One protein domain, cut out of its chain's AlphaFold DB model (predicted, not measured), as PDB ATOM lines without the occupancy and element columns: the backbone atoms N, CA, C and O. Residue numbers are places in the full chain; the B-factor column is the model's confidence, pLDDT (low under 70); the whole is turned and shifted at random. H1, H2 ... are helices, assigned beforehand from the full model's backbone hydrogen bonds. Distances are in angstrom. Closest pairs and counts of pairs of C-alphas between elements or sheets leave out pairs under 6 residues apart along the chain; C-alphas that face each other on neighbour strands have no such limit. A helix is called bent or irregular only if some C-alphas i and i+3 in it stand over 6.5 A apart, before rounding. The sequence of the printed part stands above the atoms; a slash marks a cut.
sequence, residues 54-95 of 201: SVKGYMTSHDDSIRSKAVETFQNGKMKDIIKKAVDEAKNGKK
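AT A GLANCE: This is residues 54 to 95 of the 201 residues of an uncharacterized protein of Clostridium cadaveris (UniProt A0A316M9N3). The printed part is a thin helical rod: the long helix H1 and the shorter helix H2 follow each other end to end, with a slight break in line at Gly 77, and nothing folds back on either of them. Residues 91 to 95 form a short tail that turns aside at the far end of H2. The printed part has 42 residues with two named helices, H1 then H2, and no named strand; the class is all helix. The whole is extended, with a radius of gyration of the C-alphas of 17.4 A, and the C-alphas span 57 by 11 by 10 A.

HOW THE PARTS SIT: H1, residues 54 to 76, comes first and is the longest helix. One residue, Gly 77, makes the tight link to H2, residues 78 to 90. H1 and H2 meet only through their link. Residues 54 to 95 stand free: no C-alpha 8 or more residues apart along the chain is within 10 A. In H1 and H2 every O i to N i+4 pair is within hydrogen-bond range.

IN THESE COORDINATES: H1 has 23 residues and begins at C-alpha 54, at (-0.826, -40.268, 8.728). It measures 32.6 A from first to last C-alpha and ends at C-alpha 76, at (-26.522, -21.225, 14.930). H2 has 13 residues and measures 17.9 A, ending at C-alpha 90, at (-46.648, -23.759, 23.013). Neither helix is bent or irregular.

THE WHOLE: The two C-alphas farthest apart are those of Ser 54 and Lys 94, at 56.8 A. The printed part has no cut. The mean pLDDT of the printed part is 78.7, with 87 for H1 and 73 for H2. The model's confidence is low, under 70, at residues 87 to 95, of which 87 to 90 belong to H2.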
ATOM      1  N   SER A  54      -0.519 -41.436   9.564       84.25
ATOM      2  CA  SER A  54      -0.826 -40.268   8.728       84.25
ATOM      3  C   SER A  54      -2.255 -40.317   8.190       84.25
ATOM      4  O   SER A  54      -2.967 -39.312   8.237       84.25
ATOM      5  N   VAL A  55      -2.702 -41.491   7.731       86.19
ATOM      6  CA  VAL A  55      -4.084 -41.704   7.266       86.19
ATOM      7  C   VAL A  55      -5.063 -41.526   8.429       86.19
ATOM      8  O   VAL A  55      -6.049 -40.797   8.304       86.19
ATOM      9  N   LYS A  56      -4.754 -42.112   9.591       89.25
ATOM     10  CA  LYS A  56      -5.543 -41.966  10.821       89.25
ATOM     11  C   LYS A  56      -5.656 -40.514  11.281       89.25
ATOM     12  O   LYS A  56      -6.748 -40.056  11.615       89.25
ATOM     13  N   GLY A  57      -4.537 -39.791  11.302       89.12
ATOM     14  CA  GLY A  57      -4.476 -38.393  11.723       89.12
ATOM     15  C   GLY A  57      -5.301 -37.481  10.817       89.12
ATOM     16  O   GLY A  57      -6.085 -36.675  11.317       89.12
ATOM     17  N   TYR A  58      -5.195 -37.655   9.495       91.62
ATOM     18  CA  TYR A  58      -6.004 -36.898   8.538       91.62
ATOM     19  C   TYR A  58      -7.501 -37.171   8.711       91.62
ATOM     20  O   TYR A  58      -8.278 -36.224   8.827       91.62
ATOM     21  N   MET A  59      -7.906 -38.447   8.784       90.19
ATOM     22  CA  MET A  59      -9.319 -38.807   8.933       90.19
ATOM     23  C   MET A  59      -9.903 -38.273  10.243       90.19
ATOM     24  O   MET A  59     -10.990 -37.708  10.244       90.19
ATOM     25  N   THR A  60      -9.155 -38.382  11.343       88.62
ATOM     26  CA  THR A  60      -9.580 -37.863  12.652       88.62
ATOM     27  C   THR A  60      -9.766 -36.345  12.604       88.62
ATOM     28  O   THR A  60     -10.801 -35.835  13.020       88.62
ATOM     29  N   SER A  61      -8.806 -35.613  12.027       90.12
ATOM     30  CA  SER A  61      -8.902 -34.155  11.881       90.12
ATOM     31  C   SER A  61     -10.068 -33.727  10.981       90.12
ATOM     32  O   SER A  61     -10.760 -32.748  11.275       90.12
ATOM     33  N   HIS A  62     -10.306 -34.465   9.896       89.62
ATOM     34  CA  HIS A  62     -11.429 -34.227   8.999       89.62
ATOM     35  C   HIS A  62     -12.772 -34.445   9.708       89.62
ATOM     36  O   HIS A  62     -13.639 -33.566   9.666       89.62
ATOM     37  N   ASP A  63     -12.915 -35.566  10.416       90.44
ATOM     38  CA  ASP A  63     -14.096 -35.898  11.211       90.44
ATOM     39  C   ASP A  63     -14.370 -34.855  12.295       90.44
ATOM     40  O   ASP A  63     -15.504 -34.391  12.429       90.44
ATOM     41  N   ASP A  64     -13.347 -34.443  13.043       90.56
ATOM     42  CA  ASP A  64     -13.475 -33.417  14.079       90.56
ATOM     43  C   ASP A  64     -13.912 -32.074  13.485       90.56
ATOM     44  O   ASP A  64     -14.789 -31.401  14.036       90.56
ATOM     45  N   SER A  65     -13.376 -31.699  12.320       90.38
ATOM     46  CA  SER A  65     -13.796 -30.488  11.608       90.38
ATOM     47  C   SER A  65     -15.265 -30.551  11.191       90.38
ATOM     48  O   SER A  65     -16.004 -29.582  11.384       90.38
ATOM     49  N   ILE A  66     -15.715 -31.688  10.651       91.31
ATOM     50  CA  ILE A  66     -17.114 -31.885  10.254       91.31
ATOM     51  C   ILE A  66     -18.028 -31.845  11.474       91.31
ATOM     52  O   ILE A  66     -19.038 -31.145  11.441       91.31
ATOM     53  N   ARG A  67     -17.690 -32.555  12.555       91.50
ATOM     54  CA  ARG A  67     -18.497 -32.579  13.787       91.50
ATOM     55  C   ARG A  67     -18.589 -31.191  14.405       91.50
ATOM     56  O   ARG A  67     -19.685 -30.770  14.760       91.50
ATOM     57  N   SER A  68     -17.479 -30.460  14.464       86.56
ATOM     58  CA  SER A  68     -17.455 -29.080  14.952       86.56
ATOM     59  C   SER A  68     -18.370 -28.175  14.121       86.56
ATOM     60  O   SER A  68     -19.271 -27.537  14.664       86.56
ATOM     61  N   LYS A  69     -18.254 -28.220  12.786       86.88
ATOM     62  CA  LYS A  69     -19.142 -27.474  11.877       86.88
ATOM     63  C   LYS A  69     -20.603 -27.897  11.996       86.88
ATOM     64  O   LYS A  69     -21.487 -27.051  11.899       86.88
ATOM     65  N   ALA A  70     -20.878 -29.183  12.193       83.94
ATOM     66  CA  ALA A  70     -22.231 -29.693  12.376       83.94
ATOM     67  C   ALA A  70     -22.845 -29.176  13.683       83.94
ATOM     68  O   ALA A  70     -23.990 -28.735  13.674       83.94
ATOM     69  N   VAL A  71     -22.078 -29.162  14.778       85.06
ATOM     70  CA  VAL A  71     -22.503 -28.588  16.064       85.06
ATOM     71  C   VAL A  71     -22.728 -27.087  15.936       85.06
ATOM     72  O   VAL A  71     -23.768 -26.596  16.365       85.06
ATOM     73  N   GLU A  72     -21.817 -26.359  15.296       82.38
ATOM     74  CA  GLU A  72     -21.963 -24.921  15.070       82.38
ATOM     75  C   GLU A  72     -23.188 -24.609  14.198       82.38
ATOM     76  O   GLU A  72     -23.999 -23.748  14.539       82.38
ATOM     77  N   THR A  73     -23.390 -25.364  13.116       83.81
ATOM     78  CA  THR A  73     -24.563 -25.239  12.236       83.81
ATOM     79  C   THR A  73     -25.849 -25.604  12.970       83.81
ATOM     80  O   THR A  73     -26.887 -24.984  12.748       83.81
ATOM     81  N   PHE A  74     -25.807 -26.585  13.869       80.62
ATOM     82  CA  PHE A  74     -26.948 -26.947  14.699       80.62
ATOM     83  C   PHE A  74     -27.272 -25.842  15.712       80.62
ATOM     84  O   PHE A  74     -28.427 -25.449  15.837       80.62
ATOM     85  N   GLN A  75     -26.263 -25.283  16.385       74.56
ATOM     86  CA  GLN A  75     -26.428 -24.206  17.365       74.56
ATOM     87  C   GLN A  75     -26.860 -22.880  16.730       74.56
ATOM     88  O   GLN A  75     -27.681 -22.164  17.301       74.56
ATOM     89  N   ASN A  76     -26.310 -22.526  15.569       74.81
ATOM     90  CA  ASN A  76     -26.522 -21.225  14.930       74.81
ATOM     91  C   ASN A  76     -27.518 -21.247  13.772       74.81
ATOM     92  O   ASN A  76     -27.946 -20.185  13.332       74.81
ATOM     93  N   GLY A  77     -27.896 -22.425  13.291       72.31
ATOM     94  CA  GLY A  77     -28.859 -22.589  12.213       72.31
ATOM     95  C   GLY A  77     -30.290 -22.780  12.708       72.31
ATOM     96  O   GLY A  77     -30.738 -22.210  13.703       72.31
ATOM     97  N   LYS A  78     -31.019 -23.640  11.990       72.88
ATOM     98  CA  LYS A  78     -32.481 -23.784  12.070       72.88
ATOM     99  C   LYS A  78     -33.015 -24.273  13.419       72.88
ATOM    100  O   LYS A  78     -34.218 -24.193  13.644       72.88
ATOM    101  N   MET A  79     -32.169 -24.778  14.321       77.00
ATOM    102  CA  MET A  79     -32.614 -25.224  15.644       77.00
ATOM    103  C   MET A  79     -33.156 -24.059  16.475       77.00
ATOM    104  O   MET A  79     -34.177 -24.213  17.138       77.00
ATOM    105  N   LYS A  80     -32.532 -22.875  16.402       74.75
ATOM    106  CA  LYS A  80     -33.035 -21.668  17.078       74.75
ATOM    107  C   LYS A  80     -34.434 -21.305  16.590       74.75
ATOM    108  O   LYS A  80     -35.301 -21.014  17.406       74.75
ATOM    109  N   ASP A  81     -34.668 -21.404  15.284       75.44
ATOM    110  CA  ASP A  81     -35.972 -21.123  14.681       75.44
ATOM    111  C   ASP A  81     -37.018 -22.174  15.054       75.44
ATOM    112  O   ASP A  81     -38.154 -21.823  15.357       75.44
ATOM    113  N   ILE A  82     -36.641 -23.458  15.089       78.06
ATOM    114  CA  ILE A  82     -37.528 -24.552  15.509       78.06
ATOM    115  C   ILE A  82     -37.892 -24.411  16.990       78.06
ATOM    116  O   ILE A  82     -39.064 -24.529  17.333       78.06
ATOM    117  N   ILE A  83     -36.922 -24.113  17.862       76.25
ATOM    118  CA  ILE A  83     -37.171 -23.868  19.289       76.25
ATOM    119  C   ILE A  83     -38.058 -22.639  19.455       76.25
ATOM    120  O   ILE A  83     -39.043 -22.706  20.179       76.25
ATOM    121  N   LYS A  84     -37.747 -21.531  18.774       71.19
ATOM    122  CA  LYS A  84     -38.545 -20.305  18.837       71.19
ATOM    123  C   LYS A  84     -39.980 -20.567  18.391       71.19
ATOM    124  O   LYS A  84     -40.901 -20.249  19.127       71.19
ATOM    125  N   LYS A  85     -40.166 -21.243  17.257       76.88
ATOM    126  CA  LYS A  85     -41.483 -21.617  16.735       76.88
ATOM    127  C   LYS A  85     -42.242 -22.541  17.688       76.88
ATOM    128  O   LYS A  85     -43.407 -22.287  17.953       76.88
ATOM    129  N   ALA A  86     -41.590 -23.554  18.255       74.62
ATOM    130  CA  ALA A  86     -42.207 -24.449  19.235       74.62
ATOM    131  C   ALA A  86     -42.565 -23.724  20.543       74.62
ATOM    132  O   ALA A  86     -43.598 -24.006  21.141       74.62
ATOM    133  N   VAL A  87     -41.738 -22.773  20.986       69.69
ATOM    134  CA  VAL A  87     -42.024 -21.912  22.142       69.69
ATOM    135  C   VAL A  87     -43.194 -20.976  21.842       69.69
ATOM    136  O   VAL A  87     -44.060 -20.821  22.698       69.69
ATOM    137  N   ASP A  88     -43.251 -20.389  20.650       69.69
ATOM    138  CA  ASP A  88     -44.336 -19.506  20.214       69.69
ATOM    139  C   ASP A  88     -45.666 -20.279  20.076       69.69
ATOM    140  O   ASP A  88     -46.703 -19.819  20.557       69.69
ATOM    141  N   GLU A  89     -45.629 -21.491  19.507       69.88
ATOM    142  CA  GLU A  89     -46.770 -22.413  19.399       69.88
ATOM    143  C   GLU A  89     -47.238 -22.904  20.777       69.88
ATOM    144  O   GLU A  89     -48.424 -22.827  21.092       69.88
ATOM    145  N   ALA A  90     -46.319 -23.332  21.650       68.56
ATOM    146  CA  ALA A  90     -46.648 -23.759  23.013       68.56
ATOM    147  C   ALA A  90     -47.209 -22.615  23.873       68.56
ATOM    148  O   ALA A  90     -47.974 -22.853  24.810       68.56
ATOM    149  N   LYS A  91     -46.845 -21.366  23.563       61.28
ATOM    150  CA  LYS A  91     -47.324 -20.185  24.287       61.28
ATOM    151  C   LYS A  91     -48.676 -19.671  23.809       61.28
ATOM    152  O   LYS A  91     -49.219 -18.810  24.497       61.28
ATOM    153  N   ASN A  92     -49.254 -20.181  22.712       58.47
ATOM    154  CA  ASN A  92     -50.586 -19.782  22.225       58.47
ATOM    155  C   ASN A  92     -50.798 -18.243  22.240       58.47
ATOM    156  O   ASN A  92     -51.844 -17.749  22.658       58.47
ATOM    157  N   GLY A  93     -49.774 -17.466  21.863       56.78
ATOM    158  CA  GLY A  93     -49.837 -15.995  21.850       56.78
ATOM    159  C   GLY A  93     -49.715 -15.283  23.210       56.78
ATOM    160  O   GLY A  93     -49.950 -14.079  23.275       56.78
ATOM    161  N   LYS A  94     -49.340 -15.968  24.298       56.09
ATOM    162  CA  LYS A  94     -49.034 -15.326  25.591       56.09
ATOM    163  C   LYS A  94     -47.596 -14.798  25.609       56.09
ATOM    164  O   LYS A  94     -46.652 -15.547  25.343       56.09
ATOM    165  N   LYS A  95     -47.442 -13.503  25.921       55.66
ATOM    166  CA  LYS A  95     -46.147 -12.816  26.069       55.66
ATOM    167  C   LYS A  95     -45.272 -13.557  27.084       55.66
ATOM    168  O   LYS A  95     -45.771 -14.154  28.037       55.66
TER     169      LYS A  95